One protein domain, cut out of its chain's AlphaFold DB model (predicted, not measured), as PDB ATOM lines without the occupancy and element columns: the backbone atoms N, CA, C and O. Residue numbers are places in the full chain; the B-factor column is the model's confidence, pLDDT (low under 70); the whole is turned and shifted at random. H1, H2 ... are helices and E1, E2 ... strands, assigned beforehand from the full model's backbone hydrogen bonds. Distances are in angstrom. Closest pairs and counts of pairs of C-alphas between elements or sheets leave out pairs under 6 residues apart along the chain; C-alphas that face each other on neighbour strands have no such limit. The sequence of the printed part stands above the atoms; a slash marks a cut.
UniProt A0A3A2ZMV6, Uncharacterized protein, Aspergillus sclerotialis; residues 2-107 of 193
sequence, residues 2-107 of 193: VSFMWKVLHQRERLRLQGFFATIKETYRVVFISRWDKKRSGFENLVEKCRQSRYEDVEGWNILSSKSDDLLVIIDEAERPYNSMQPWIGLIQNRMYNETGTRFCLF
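This is residues 2 to 107 of the 193 residues of an uncharacterized protein of Aspergillus sclerotialis (UniProt A0A3A2ZMV6). A small parallel sheet, E1 E2 E3, stands in the middle, with H3 packed over one face and H4 beyond E3 on that same side. On the other side H2 slants away from the sheet and H1 folds back toward its strand ends, making an open V. The printed part has 106 residues, in the order H1 H2 E1 H3 E2 H4 E3, class mixed, helices and strands. It is compact, radius of gyration of the C-alphas 14.2 A, spanning 40 by 29 by 27 A.

E1 is residues 29 to 33, E2 71 to 76, 16.4 A long, and E3 103 to 107, ending at C-alpha 107 (-28.112, 39.881, -5.917). H3 is residues 42 to 52, 15.3 A, and H4 85 to 96, 16.6 A. H2 is residues 11 to 27, 24.9 A; H1 is residues 2 to 8, from C-alpha 2 (-27.943, 44.788, -0.592).

E1 and E2 are parallel at 19 degrees, with N 31 and O 72 2.9 A apart; E2 and E3 are parallel at 12 degrees, with N 73 and O 103 2.8 A apart. E1, H3, E2 and E2, H4, E3 are strand-helix-strand units, parallel neighbour strands joined through a helix, with right-handed crossovers. H3 lies over E1 and E2, height over the sheet 9.4 A; the C-alphas of Val 31 and Cys 50, the closest of E1 and H3, are 6.3 A apart. H4 only grazes the sheet with residues 92 to 96. H3 and H4 only just touch, only at their ends, with 3 pairs of C-alphas within 8 A, the closest Gly 42 and Trp 88, 6.0 A. H1 and H2 only graze the sheet. They are close but not clearly touching, the closest C-alphas Trp 6 and Arg 14 at 6.8 A. Every O i to N i+4 pair is within hydrogen-bond range in H1, H3 and H4; in H2, 12 of 13.

The C-alphas farthest apart, His 10 and Trp 61, are 40.5 A apart. The printed part has no cut; the link H3 to E2 is long, 18 residues. Mean pLDDT of the printed part is 75.5; residues 2 to 19, 61, 80 to 87 and 97 are under 70.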
ATOM      1  N   VAL A   2     -26.973  43.668  -0.663       54.38
ATOM      2  CA  VAL A   2     -27.943  44.788  -0.592       54.38
ATOM      3  C   VAL A   2     -28.040  45.365   0.819       54.38
ATOM      4  O   VAL A   2     -28.039  46.580   1.004       54.38
ATOM      5  N   SER A   3     -28.047  44.504   1.844       55.22
ATOM      6  CA  SER A   3     -28.041  44.959   3.244       55.22
ATOM      7  C   SER A   3     -26.746  45.693   3.625       55.22
ATOM      8  O   SER A   3     -26.766  46.586   4.471       55.22
ATOM      9  N   PHE A   4     -25.622  45.342   2.991       54.16
ATOM     10  CA  PHE A   4     -24.343  46.028   3.178       54.16
ATOM     11  C   PHE A   4     -24.334  47.373   2.446       54.16
ATOM     12  O   PHE A   4     -24.046  48.389   3.070       54.16
ATOM     13  N   MET A   5     -24.756  47.408   1.178       57.00
ATOM     14  CA  MET A   5     -24.937  48.655   0.432       57.00
ATOM     15  C   MET A   5     -25.842  49.624   1.188       57.00
ATOM     16  O   MET A   5     -25.462  50.767   1.399       57.00
ATOM     17  N   TRP A   6     -26.979  49.166   1.717       57.75
ATOM     18  CA  TRP A   6     -27.879  50.014   2.504       57.75
ATOM     19  C   TRP A   6     -27.182  50.707   3.682       57.75
ATOM     20  O   TRP A   6     -27.463  51.867   3.976       57.75
ATOM     21  N   LYS A   7     -26.244  50.022   4.346       55.12
ATOM     22  CA  LYS A   7     -25.478  50.575   5.471       55.12
ATOM     23  C   LYS A   7     -24.407  51.573   5.035       55.12
ATOM     24  O   LYS A   7     -24.122  52.486   5.800       55.12
ATOM     25  N   VAL A   8     -23.861  51.424   3.833       51.28
ATOM     26  CA  VAL A   8     -22.753  52.246   3.317       51.28
ATOM     27  C   VAL A   8     -23.244  53.438   2.483       51.28
ATOM     28  O   VAL A   8     -22.529  54.421   2.341       51.28
ATOM     29  N   LEU A   9     -24.474  53.392   1.965       56.06
ATOM     30  CA  LEU A   9     -25.045  54.482   1.175       56.06
ATOM     31  C   LEU A   9     -25.316  55.727   2.026       56.06
ATOM     32  O   LEU A   9     -25.870  55.636   3.130       56.06
ATOM     33  N   HIS A  10     -24.994  56.892   1.461       56.19
ATOM     34  CA  HIS A  10     -25.276  58.189   2.071       56.19
ATOM     35  C   HIS A  10     -26.795  58.389   2.219       56.19
ATOM     36  O   HIS A  10     -27.593  57.870   1.435       56.19
ATOM     37  N   GLN A  11     -27.226  59.195   3.195       50.06
ATOM     38  CA  GLN A  11     -28.649  59.406   3.517       50.06
ATOM     39  C   GLN A  11     -29.524  59.756   2.297       50.06
ATOM     40  O   GLN A  11     -30.643  59.265   2.170       50.06
ATOM     41  N   ARG A  12     -29.004  60.541   1.347       50.56
ATOM     42  CA  ARG A  12     -29.721  60.926   0.121       50.56
ATOM     43  C   ARG A  12     -29.891  59.776  -0.882       50.56
ATOM     44  O   ARG A  12     -30.895  59.721  -1.587       50.56
ATOM     45  N   GLU A  13     -28.945  58.846  -0.936       58.62
ATOM     46  CA  GLU A  13     -29.035  57.642  -1.773       58.62
ATOM     47  C   GLU A  13     -29.992  56.624  -1.157       58.62
ATOM     48  O   GLU A  13     -30.777  56.006  -1.874       58.62
ATOM     49  N   ARG A  14     -30.027  56.543   0.180       58.12
ATOM     50  CA  ARG A  14     -31.082  55.811   0.893       58.12
ATOM     51  C   ARG A  14     -32.462  56.379   0.578       58.12
ATOM     52  O   ARG A  14     -33.353  55.600   0.280       58.12
ATOM     53  N   LEU A  15     -32.633  57.703   0.572       56.34
ATOM     54  CA  LEU A  15     -33.907  58.347   0.217       56.34
ATOM     55  C   LEU A  15     -34.327  58.055  -1.234       56.34
ATOM     56  O   LEU A  15     -35.496  57.775  -1.488       56.34
ATOM     57  N   ARG A  16     -33.383  58.054  -2.186       60.94
ATOM     58  CA  ARG A  16     -33.661  57.664  -3.582       60.94
ATOM     59  C   ARG A  16     -34.088  56.205  -3.699       60.94
ATOM     60  O   ARG A  16     -35.076  55.920  -4.368       60.94
ATOM     61  N   LEU A  17     -33.385  55.294  -3.026       64.31
ATOM     62  CA  LEU A  17     -33.774  53.886  -2.996       64.31
ATOM     63  C   LEU A  17     -35.111  53.683  -2.284       64.31
ATOM     64  O   LEU A  17     -35.911  52.880  -2.739       64.31
ATOM     65  N   GLN A  18     -35.388  54.416  -1.206       66.50
ATOM     66  CA  GLN A  18     -36.689  54.389  -0.534       66.50
ATOM     67  C   GLN A  18     -37.811  54.834  -1.471       66.50
ATOM     68  O   GLN A  18     -38.827  54.152  -1.528       66.50
ATOM     69  N   GLY A  19     -37.611  55.916  -2.230       69.62
ATOM     70  CA  GLY A  19     -38.555  56.356  -3.259       69.62
ATOM     71  C   GLY A  19     -38.773  55.290  -4.331       69.62
ATOM     72  O   GLY A  19     -39.906  54.924  -4.611       69.62
ATOM     73  N   PHE A  20     -37.693  54.701  -4.846       73.56
ATOM     74  CA  PHE A  20     -37.768  53.595  -5.802       73.56
ATOM     75  C   PHE A  20     -38.532  52.383  -5.246       73.56
ATOM     76  O   PHE A  20     -39.425  51.854  -5.901       73.56
ATOM     77  N   PHE A  21     -38.237  51.962  -4.012       72.75
ATOM     78  CA  PHE A  21     -38.956  50.872  -3.355       72.75
ATOM     79  C   PHE A  21     -40.419  51.221  -3.073       72.75
ATOM     80  O   PHE A  21     -41.250  50.316  -3.099       72.75
ATOM     81  N   ALA A  22     -40.746  52.487  -2.800       77.88
ATOM     82  CA  ALA A  22     -42.126  52.934  -2.653       77.88
ATOM     83  C   ALA A  22     -42.884  52.780  -3.978       77.88
ATOM     84  O   ALA A  22     -43.907  52.108  -4.000       77.88
ATOM     85  N   THR A  23     -42.315  53.261  -5.088       82.81
ATOM     86  CA  THR A  23     -42.903  53.113  -6.428       82.81
ATOM     87  C   THR A  23     -43.060  51.647  -6.835       82.81
ATOM     88  O   THR A  23     -44.101  51.251  -7.346       82.81
ATOM     89  N   ILE A  24     -42.066  50.793  -6.563       82.94
ATOM     90  CA  ILE A  24     -42.201  49.353  -6.835       82.94
ATOM     91  C   ILE A  24     -43.372  48.762  -6.048       82.94
ATOM     92  O   ILE A  24     -44.128  47.968  -6.598       82.94
ATOM     93  N   LYS A  25     -43.531  49.140  -4.776       84.00
ATOM     94  CA  LYS A  25     -44.604  48.625  -3.914       84.00
ATOM     95  C   LYS A  25     -46.005  49.085  -4.320       84.00
ATOM     96  O   LYS A  25     -46.968  48.469  -3.883       84.00
ATOM     97  N   GLU A  26     -46.129  50.129  -5.138       86.12
ATOM     98  CA  GLU A  26     -47.413  50.533  -5.730       86.12
ATOM     99  C   GLU A  26     -47.870  49.556  -6.821       86.12
ATOM    100  O   GLU A  26     -49.064  49.418  -7.062       86.12
ATOM    101  N   THR A  27     -46.925  48.870  -7.473       86.19
ATOM    102  CA  THR A  27     -47.207  47.946  -8.586       86.19
ATOM    103  C   THR A  27     -47.091  46.478  -8.178       86.19
ATOM    104  O   THR A  27     -47.780  45.626  -8.732       86.19
ATOM    105  N   TYR A  28     -46.217  46.169  -7.220       89.75
ATOM    106  CA  TYR A  28     -45.860  44.804  -6.855       89.75
ATOM    107  C   TYR A  28     -45.987  44.556  -5.354       89.75
ATOM    108  O   TYR A  28     -45.573  45.370  -4.524       89.75
ATOM    109  N   ARG A  29     -46.434  43.353  -4.994       91.19
ATOM    110  CA  ARG A  29     -46.174  42.768  -3.678       91.19
ATOM    111  C   ARG A  29     -44.696  42.407  -3.616       91.19
ATOM    112  O   ARG A  29     -44.215  41.604  -4.409       91.19
ATOM    113  N   VAL A  30     -43.950  43.019  -2.697       89.69
ATOM    114  CA  VAL A  30     -42.488  42.863  -2.640       89.69
ATOM    115  C   VAL A  30     -42.081  42.046  -1.428       89.69
ATOM    116  O   VAL A  30     -42.323  42.449  -0.290       89.69
ATOM    117  N   VAL A  31     -41.372  40.947  -1.669       89.50
ATOM    118  CA  VAL A  31     -40.760  40.121  -0.623       89.50
ATOM    119  C   VAL A  31     -39.247  40.249  -0.705       89.50
ATOM    120  O   VAL A  31     -38.648  39.991  -1.745       89.50
ATOM    121  N   PHE A  32     -38.613  40.629   0.408       86.38
ATOM    122  CA  PHE A  32     -37.155  40.715   0.502       86.38
ATOM    123  C   PHE A  32     -36.580  39.576   1.346       86.38
ATOM    124  O   PHE A  32     -36.884  39.442   2.537       86.38
ATOM    125  N   ILE A  33     -35.701  38.779   0.741       84.56
ATOM    126  CA  ILE A  33     -34.999  37.670   1.386       84.56
ATOM    127  C   ILE A  33     -33.535  38.064   1.559       84.56
ATOM    128  O   ILE A  33     -32.761  38.052   0.612       84.56
ATOM    129  N   SER A  34     -33.150  38.406   2.789       80.62
ATOM    130  CA  SER A  34     -31.755  38.715   3.153       80.62
ATOM    131  C   SER A  34     -31.099  37.674   4.052       80.62
ATOM    132  O   SER A  34     -29.899  37.735   4.320       80.62
ATOM    133  N   ARG A  35     -31.893  36.738   4.576       79.44
ATOM    134  CA  ARG A  35     -31.445  35.671   5.467       79.44
ATOM    135  C   ARG A  35     -32.222  34.408   5.157       79.44
ATOM    136  O   ARG A  35     -33.452  34.435   5.130       79.44
ATOM    137  N   TRP A  36     -31.478  33.330   4.985       77.19
ATOM    138  CA  TRP A  36     -32.003  31.998   4.739       77.19
ATOM    139  C   TRP A  36     -32.030  31.207   6.045       77.19
ATOM    140  O   TRP A  36     -31.023  31.155   6.759       77.19
ATOM    141  N   ASP A  37     -33.162  30.578   6.349       81.94
ATOM    142  CA  ASP A  37     -33.202  29.503   7.333       81.94
ATOM    143  C   ASP A  37     -32.555  28.267   6.709       81.94
ATOM    144  O   ASP A  37     -33.072  27.677   5.758       81.94
ATOM    145  N   LYS A  38     -31.402  27.883   7.260       76.06
ATOM    146  CA  LYS A  38     -30.605  26.749   6.787       76.06
ATOM    147  C   LYS A  38     -31.327  25.413   6.943       76.06
ATOM    148  O   LYS A  38     -30.930  24.449   6.304       76.06
ATOM    149  N   LYS A  39     -32.357  25.327   7.785       81.44
ATOM    150  CA  LYS A  39     -33.125  24.089   7.983       81.44
ATOM    151  C   LYS A  39     -34.191  23.866   6.911       81.44
ATOM    152  O   LYS A  39     -34.812  22.812   6.905       81.44
ATOM    153  N   ARG A  40     -34.410  24.845   6.031       78.06
ATOM    154  CA  ARG A  40     -35.466  24.845   5.018       78.06
ATOM    155  C   ARG A  40     -34.875  24.870   3.615       78.06
ATOM    156  O   ARG A  40     -33.802  25.430   3.384       78.06
ATOM    157  N   SER A  41     -35.601  24.304   2.662       78.06
ATOM    158  CA  SER A  41     -35.337  24.491   1.236       78.06
ATOM    159  C   SER A  41     -35.478  25.968   0.835       78.06
ATOM    160  O   SER A  41     -36.088  26.776   1.546       78.06
ATOM    161  N   GLY A  42     -34.922  26.347  -0.322       75.88
ATOM    162  CA  GLY A  42     -35.108  27.703  -0.861       75.88
ATOM    163  C   GLY A  42     -36.588  28.035  -1.081       75.88
ATOM    164  O   GLY A  42     -37.032  29.150  -0.815       75.88
ATOM    165  N   PHE A  43     -37.366  27.022  -1.466       79.00
ATOM    166  CA  PHE A  43     -38.798  27.124  -1.688       79.00
ATOM    167  C   PHE A  43     -39.592  27.399  -0.400       79.00
ATOM    168  O   PHE A  43     -40.368  28.349  -0.326       79.00
ATOM    169  N   GLU A  44     -39.351  26.623   0.657       80.88
ATOM    170  CA  GLU A  44     -39.998  26.821   1.962       80.88
ATOM    171  C   GLU A  44     -39.614  28.160   2.602       80.88
ATOM    172  O   GLU A  44     -40.441  28.809   3.243       80.88
ATOM    173  N   ASN A  45     -38.366  28.603   2.412       83.44
ATOM    174  CA  ASN A  45     -37.936  29.935   2.834       83.44
ATOM    175  C   ASN A  45     -38.752  31.034   2.149       83.44
ATOM    176  O   ASN A  45     -39.150  31.997   2.803       83.44
ATOM    177  N   LEU A  46     -39.009  30.888   0.850       83.75
ATOM    178  CA  LEU A  46     -39.780  31.850   0.080       83.75
ATOM    179  C   LEU A  46     -41.243  31.915   0.546       83.75
ATOM    180  O   LEU A  46     -41.732  33.007   0.837       83.75
ATOM    181  N   VAL A  47     -41.917  30.769   0.674       85.81
ATOM    182  CA  VAL A  47     -43.315  30.713   1.143       85.81
ATOM    183  C   VAL A  47     -43.442  31.305   2.544       85.81
ATOM    184  O   VAL A  47     -44.295  32.161   2.778       85.81
ATOM    185  N   GLU A  48     -42.548  30.941   3.470       87.00
ATOM    186  CA  GLU A  48     -42.575  31.533   4.808       87.00
ATOM    187  C   GLU A  48     -42.359  33.052   4.756       87.00
ATOM    188  O   GLU A  48     -42.998  33.792   5.501       87.00
ATOM    189  N   LYS A  49     -41.470  33.547   3.889       88.38
ATOM    190  CA  LYS A  49     -41.234  34.991   3.758       88.38
ATOM    191  C   LYS A  49     -42.446  35.731   3.197       88.38
ATOM    192  O   LYS A  49     -42.725  36.838   3.660       88.38
ATOM    193  N   CYS A  50     -43.192  35.118   2.281       88.38
ATOM    194  CA  CYS A  50     -44.474  35.646   1.812       88.38
ATOM    195  C   CYS A  50     -45.488  35.707   2.964       88.38
ATOM    196  O   CYS A  50     -46.069  36.763   3.216       88.38
ATOM    197  N   ARG A  51     -45.594  34.632   3.757       87.69
ATOM    198  CA  ARG A  51     -46.468  34.567   4.941       87.69
ATOM    199  C   ARG A  51     -46.124  35.630   5.986       87.69
ATOM    200  O   ARG A  51     -46.997  36.349   6.458       87.69
ATOM    201  N   GLN A  52     -44.840  35.796   6.304       88.25
ATOM    202  CA  GLN A  52     -44.350  36.847   7.209       88.25
ATOM    203  C   GLN A  52     -44.652  38.260   6.694       88.25
ATOM    204  O   GLN A  52     -44.777  39.190   7.488       88.25
ATOM    205  N   SER A  53     -44.790  38.413   5.375       86.94
ATOM    206  CA  SER A  53     -45.150  39.670   4.711       86.94
ATOM    207  C   SER A  53     -46.666  39.858   4.558       86.94
ATOM    208  O   SER A  53     -47.084  40.836   3.947       86.94
ATOM    209  N   ARG A  54     -47.485  38.971   5.153       88.12
ATOM    210  CA  ARG A  54     -48.962  38.954   5.091       88.12
ATOM    211  C   ARG A  54     -49.539  38.690   3.694       88.12
ATOM    212  O   ARG A  54     -50.650  39.116   3.395       88.12
ATOM    213  N   TYR A  55     -48.799  37.979   2.849       87.75
ATOM    214  CA  TYR A  55     -49.273  37.498   1.548       87.75
ATOM    215  C   TYR A  55     -49.736  36.045   1.690       87.75
ATOM    216  O   TYR A  55     -49.041  35.112   1.293       87.75
ATOM    217  N   GLU A  56     -50.862  35.855   2.379       80.25
ATOM    218  CA  GLU A  56     -51.374  34.535   2.785       80.25
ATOM    219  C   GLU A  56     -51.968  33.729   1.623       80.25
ATOM    220  O   GLU A  56     -52.018  32.506   1.683       80.25
ATOM    221  N   ASP A  57     -52.355  34.404   0.543       80.44
ATOM    222  CA  ASP A  57     -52.836  33.809  -0.706       80.44
ATOM    223  C   ASP A  57     -51.716  33.137  -1.527       80.44
ATOM    224  O   ASP A  57     -51.983  32.389  -2.474       80.44
ATOM    225  N   VAL A  58     -50.452  33.374  -1.158       78.44
ATOM    226  CA  VAL A  58     -49.282  32.788  -1.812       78.44
ATOM    227  C   VAL A  58     -48.962  31.427  -1.194       78.44
ATOM    228  O   VAL A  58     -48.166  31.294  -0.265       78.44
ATOM    229  N   GLU A  59     -49.569  30.386  -1.755       74.44
ATOM    230  CA  GLU A  59     -49.260  28.993  -1.425       74.44
ATOM    231  C   GLU A  59     -48.152  28.412  -2.314       74.44
ATOM    232  O   GLU A  59     -47.901  28.878  -3.428       74.44
ATOM    233  N   GLY A  60     -47.513  27.336  -1.845       70.44
ATOM    234  CA  GLY A  60     -46.335  26.760  -2.493       70.44
ATOM    235  C   GLY A  60     -46.507  26.407  -3.982       70.44
ATOM    236  O   GLY A  60     -45.645  26.645  -4.816       70.44
ATOM    237  N   TRP A  61     -47.655  25.893  -4.384       67.75
ATOM    238  CA  TRP A  61     -47.897  25.577  -5.794       67.75
ATOM    239  C   TRP A  61     -48.355  26.805  -6.606       67.75
ATOM    240  O   TRP A  61     -48.156  26.853  -7.818       67.75
ATOM    241  N   ASN A  62     -48.910  27.830  -5.948       73.69
ATOM    242  CA  ASN A  62     -49.430  29.044  -6.587       73.69
ATOM    243  C   ASN A  62     -48.356  30.091  -6.878       73.69
ATOM    244  O   ASN A  62     -48.542  30.902  -7.789       73.69
ATOM    245  N   ILE A  63     -47.236  30.063  -6.154       76.19
ATOM    246  CA  ILE A  63     -46.189  31.084  -6.276       76.19
ATOM    247  C   ILE A  63     -45.554  31.128  -7.672       76.19
ATOM    248  O   ILE A  63     -45.060  32.160  -8.111       76.19
ATOM    249  N   LEU A  64     -45.573  30.019  -8.411       76.12
ATOM    250  CA  LEU A  64     -45.039  29.953  -9.776       76.12
ATOM    251  C   LEU A  64     -46.122  30.140 -10.849       76.12
ATOM    252  O   LEU A  64     -45.797  30.086 -12.031       76.12
ATOM    253  N   SER A  65     -47.380  30.354 -10.458       81.25
ATOM    254  CA  SER A  65     -48.519  30.525 -11.367       81.25
ATOM    255  C   SER A  65     -48.799  31.998 -11.676       81.25
ATOM    256  O   SER A  65     -48.301  32.885 -10.981       81.25
ATOM    257  N   SER A  66     -49.670  32.253 -12.657       82.88
ATOM    258  CA  SER A  66     -50.136  33.603 -13.007       82.88
ATOM    259  C   SER A  66     -50.852  34.340 -11.866       82.88
ATOM    260  O   SER A  66     -50.939  35.563 -11.866       82.88
ATOM    261  N   LYS A  67     -51.310  33.627 -10.826       83.31
ATOM    262  CA  LYS A  67     -51.866  34.255  -9.614       83.31
ATOM    263  C   LYS A  67     -50.838  35.068  -8.820       83.31
ATOM    264  O   LYS A  67     -51.221  35.827  -7.939       83.31
ATOM    265  N   SER A  68     -49.551  34.890  -9.112       85.31
ATOM    266  CA  SER A  68     -48.444  35.611  -8.474       85.31
ATOM    267  C   SER A  68     -47.745  36.568  -9.446       85.31
ATOM    268  O   SER A  68     -46.568  36.875  -9.267       85.31
ATOM    269  N   ASP A  69     -48.445  37.031 -10.489       88.12
ATOM    270  CA  ASP A  69     -47.923  37.997 -11.467       88.12
ATOM    271  C   ASP A  69     -47.545  39.336 -10.841       88.12
ATOM    272  O   ASP A  69     -46.725  40.056 -11.388       88.12
ATOM    273  N   ASP A  70     -48.107  39.702  -9.701       89.81
ATOM    274  CA  ASP A  70     -47.775  40.929  -8.982       89.81
ATOM    275  C   ASP A  70     -46.704  40.706  -7.898       89.81
ATOM    276  O   ASP A  70     -46.328  41.649  -7.203       89.81
ATOM    277  N   LEU A  71     -46.177  39.485  -7.746       89.75
ATOM    278  CA  LEU A  71     -45.161  39.169  -6.744       89.75
ATOM    279  C   LEU A  71     -43.748  39.407  -7.294       89.75
ATOM    280  O   LEU A  71     -43.304  38.769  -8.253       89.75
ATOM    281  N   LEU A  72     -43.009  40.298  -6.631       89.38
ATOM    282  CA  LEU A  72     -41.584  40.530  -6.847       89.38
ATOM    283  C   LEU A  72     -40.786  40.038  -5.639       89.38
ATOM    284  O   LEU A  72     -40.894  40.568  -4.531       89.38
ATOM    285  N   VAL A  73     -39.919  39.058  -5.869       87.75
ATOM    286  CA  VAL A  73     -39.023  38.517  -4.851       87.75
ATOM    287  C   VAL A  73     -37.618  39.044  -5.092       87.75
ATOM    288  O   VAL A  73     -36.991  38.760  -6.114       87.75
ATOM    289  N   ILE A  74     -37.107  39.794  -4.123       86.62
ATOM    290  CA  ILE A  74     -35.752  40.338  -4.133       86.62
ATOM    291  C   ILE A  74     -34.896  39.526  -3.170       86.62
ATOM    292  O   ILE A  74     -35.223  39.396  -1.989       86.62
ATOM    293  N   ILE A  75     -33.791  38.989  -3.671       83.06
ATOM    294  CA  ILE A  75     -32.982  38.006  -2.958       83.06
ATOM    295  C   ILE A  75     -31.554  38.512  -2.845       83.06
ATOM    296  O   ILE A  75     -30.867  38.681  -3.848       83.06
ATOM    297  N   ASP A  76     -31.113  38.741  -1.612       80.62
ATOM    298  CA  ASP A  76     -29.727  39.062  -1.295       80.62
ATOM    299  C   ASP A  76     -28.929  37.767  -1.089       80.62
ATOM    300  O   ASP A  76     -29.394  36.852  -0.405       80.62
ATOM    301  N   GLU A  77     -27.721  37.705  -1.652       77.75
ATOM    302  CA  GLU A  77     -26.837  36.529  -1.591       77.75
ATOM    303  C   GLU A  77     -27.521  35.262  -2.145       77.75
ATOM    304  O   GLU A  77     -27.600  34.225  -1.473       77.75
ATOM    305  N   ALA A  78     -28.076  35.348  -3.360       76.56
ATOM    306  CA  ALA A  78     -28.860  34.268  -3.970       76.56
ATOM    307  C   ALA A  78     -28.056  32.977  -4.250       76.56
ATOM    308  O   ALA A  78     -28.647  31.930  -4.502       76.56
ATOM    309  N   GLU A  79     -26.725  33.022  -4.143       70.81
ATOM    310  CA  GLU A  79     -25.804  31.880  -4.165       70.81
ATOM    311  C   GLU A  79     -25.798  31.032  -2.881       70.81
ATOM    312  O   GLU A  79     -25.150  29.989  -2.839       70.81
ATOM    313  N   ARG A  80     -26.514  31.446  -1.825       66.00
ATOM    314  CA  ARG A  80     -26.461  30.809  -0.497       66.00
ATOM    315  C   ARG A  80     -27.612  29.872  -0.074       66.00
ATOM    316  O   ARG A  80     -27.686  29.611   1.127       66.00
ATOM    317  N   PRO A  81     -28.532  29.338  -0.900       60.22
ATOM    318  CA  PRO A  81     -29.513  28.381  -0.383       60.22
ATOM    319  C   PRO A  81     -28.799  27.078   0.018       60.22
ATOM    320  O   PRO A  81     -28.542  26.194  -0.797       60.22
ATOM    321  N   TYR A  82     -28.447  26.994   1.305       55.59
ATOM    322  CA  TYR A  82     -27.376  26.145   1.832       55.59
ATOM    323  C   TYR A  82     -27.628  24.631   1.769       55.59
ATOM    324  O   TYR A  82     -26.699  23.893   2.056       55.59
ATOM    325  N   ASN A  83     -28.803  24.154   1.338       54.47
ATOM    326  CA  ASN A  83     -29.116  22.715   1.295       54.47
ATOM    327  C   ASN A  83     -29.763  22.217  -0.016       54.47
ATOM    328  O   ASN A  83     -30.115  21.047  -0.103       54.47
ATOM    329  N   SER A  84     -29.967  23.059  -1.041       61.00
ATOM    330  CA  SER A  84     -30.609  22.627  -2.304       61.00
ATOM    331  C   SER A  84     -30.428  23.635  -3.446       61.00
ATOM    332  O   SER A  84     -31.391  24.126  -4.033       61.00
ATOM    333  N   MET A  85     -29.176  23.942  -3.793       65.12
ATOM    334  CA  MET A  85     -28.885  24.895  -4.869       65.12
ATOM    335  C   MET A  85     -29.435  24.442  -6.237       65.12
ATOM    336  O   MET A  85     -29.919  25.273  -6.993       65.12
ATOM    337  N   GLN A  86     -29.449  23.136  -6.530       66.44
ATOM    338  CA  GLN A  86     -29.929  22.598  -7.814       66.44
ATOM    339  C   GLN A  86     -31.452  22.769  -8.024       66.44
ATOM    340  O   GLN A  86     -31.838  23.377  -9.023       66.44
ATOM    341  N   PRO A  87     -32.339  22.350  -7.092       68.56
ATOM    342  CA  PRO A  87     -33.775  22.641  -7.200       68.56
ATOM    343  C   PRO A  87     -34.095  24.138  -7.266       68.56
ATOM    344  O   PRO A  87     -35.005  24.557  -7.976       68.56
ATOM    345  N   TRP A  88     -33.332  24.951  -6.536       73.31
ATOM    346  CA  TRP A  88     -33.495  26.399  -6.506       73.31
ATOM    347  C   TRP A  88     -33.130  27.070  -7.837       73.31
ATOM    348  O   TRP A  88     -33.887  27.901  -8.342       73.31
ATOM    349  N   ILE A  89     -32.005  26.674  -8.437       71.88
ATOM    350  CA  ILE A  89     -31.605  27.124  -9.774       71.88
ATOM    351  C   ILE A  89     -32.638  26.674 -10.806       71.88
ATOM    352  O   ILE A  89     -33.065  27.494 -11.612       71.88
ATOM    353  N   GLY A  90     -33.093  25.418 -10.743       73.12
ATOM    354  CA  GLY A  90     -34.122  24.899 -11.646       73.12
ATOM    355  C   GLY A  90     -35.432  25.688 -11.566       73.12
ATOM    356  O   GLY A  90     -36.036  25.981 -12.594       73.12
ATOM    357  N   LEU A  91     -35.837  26.109 -10.364       76.25
ATOM    358  CA  LEU A  91     -36.995  26.981 -10.177       76.25
ATOM    359  C   LEU A  91     -36.788  28.337 -10.853       76.25
ATOM    360  O   LEU A  91     -37.637  28.754 -11.633       76.25
ATOM    361  N   ILE A  92     -35.668  29.012 -10.599       75.56
ATOM    362  CA  ILE A  92     -35.373  30.315 -11.215       75.56
ATOM    363  C   ILE A  92     -35.303  30.192 -12.743       75.56
ATOM    364  O   ILE A  92     -35.874  31.017 -13.452       75.56
ATOM    365  N   GLN A  93     -34.654  29.146 -13.254       72.62
ATOM    366  CA  GLN A  93     -34.509  28.893 -14.687       72.62
ATOM    367  C   GLN A  93     -35.840  28.597 -15.371       72.62
ATOM    368  O   GLN A  93     -36.093  29.127 -16.449       72.62
ATOM    369  N   ASN A  94     -36.722  27.815 -14.742       73.12
ATOM    370  CA  ASN A  94     -38.070  27.581 -15.261       73.12
ATOM    371  C   ASN A  94     -38.816  28.914 -15.457       73.12
ATOM    372  O   ASN A  94     -39.502  29.115 -16.452       73.12
ATOM    373  N   ARG A  95     -38.604  29.873 -14.551       75.75
ATOM    374  CA  ARG A  95     -39.232  31.197 -14.610       75.75
ATOM    375  C   ARG A  95     -38.633  32.128 -15.662       75.75
ATOM    376  O   ARG A  95     -39.323  33.054 -16.066       75.75
ATOM    377  N   MET A  96     -37.407  31.897 -16.129       71.25
ATOM    378  CA  MET A  96     -36.770  32.763 -17.133       71.25
ATOM    379  C   MET A  96     -37.501  32.772 -18.480       71.25
ATOM    380  O   MET A  96     -37.413  33.762 -19.197       71.25
ATOM    381  N   TYR A  97     -38.208  31.689 -18.811       69.44
ATOM    382  CA  TYR A  97     -38.903  31.524 -20.091       69.44
ATOM    383  C   TYR A  97     -40.423  31.704 -19.987       69.44
ATOM    384  O   TYR A  97     -41.122  31.558 -20.984       69.44
ATOM    385  N   ASN A  98     -40.938  32.014 -18.795       72.88
ATOM    386  CA  ASN A  98     -42.368  32.174 -18.559       72.88
ATOM    387  C   ASN A  98     -42.726  33.658 -18.433       72.88
ATOM    388  O   ASN A  98     -42.156  34.372 -17.610       72.88
ATOM    389  N   GLU A  99     -43.728  34.103 -19.190       73.12
ATOM    390  CA  GLU A  99     -44.202  35.496 -19.167       73.12
ATOM    391  C   GLU A  99     -45.057  35.821 -17.929       73.12
ATOM    392  O   GLU A  99     -45.119  36.969 -17.492       73.12
ATOM    393  N   THR A 100     -45.678  34.800 -17.331       77.81
ATOM    394  CA  THR A 100     -46.587  34.925 -16.180       77.81
ATOM    395  C   THR A 100     -46.011  34.240 -14.954       77.81
ATOM    396  O   THR A 100     -45.532  33.112 -15.058       77.81
ATOM    397  N   GLY A 101     -46.077  34.881 -13.798       81.19
ATOM    398  CA  GLY A 101     -45.882  34.411 -12.428       81.19
ATOM    399  C   GLY A 101     -44.855  35.262 -11.679       81.19
ATOM    400  O   GLY A 101     -44.442  36.319 -12.155       81.19
ATOM    401  N   THR A 102     -44.385  34.768 -10.531       86.44
ATOM    402  CA  THR A 102     -43.431  35.508  -9.689       86.44
ATOM    403  C   THR A 102     -42.192  35.956 -10.461       86.44
ATOM    404  O   THR A 102     -41.562  35.164 -11.178       86.44
ATOM    405  N   ARG A 103     -41.816  37.223 -10.250       86.62
ATOM    406  CA  ARG A 103     -40.579  37.827 -10.752       86.62
ATOM    407  C   ARG A 103     -39.487  37.763  -9.692       86.62
ATOM    408  O   ARG A 103     -39.733  38.012  -8.513       86.62
ATOM    409  N   PHE A 104     -38.264  37.475 -10.127       84.19
ATOM    410  CA  PHE A 104     -37.100  37.363  -9.252       84.19
ATOM    411  C   PHE A 104     -36.055  38.425  -9.592       84.19
ATOM    412  O   PHE A 104     -35.675  38.587 -10.748       84.19
ATOM    413  N   CYS A 105     -35.557  39.113  -8.566       83.56
ATOM    414  CA  CYS A 105     -34.388  39.982  -8.634       83.56
ATOM    415  C   CYS A 105     -33.306  39.403  -7.718       83.56
ATOM    416  O   CYS A 105     -33.511  39.270  -6.509       83.56
ATOM    417  N   LEU A 106     -32.170  39.019  -8.299       80.94
ATOM    418  CA  LEU A 106     -31.121  38.271  -7.610       80.94
ATOM    419  C   LEU A 106     -29.874  39.137  -7.455       80.94
ATOM    420  O   LEU A 106     -29.313  39.608  -8.441       80.94
ATOM    421  N   PHE A 107     -29.408  39.293  -6.222       78.75
ATOM    422  CA  PHE A 107     -28.112  39.881  -5.917       78.75
ATOM    423  C   PHE A 107     -27.149  38.766  -5.527       78.75
ATOM    424  O   PHE A 107     -27.415  38.017  -4.585       78.75
TER     425      PHE A 107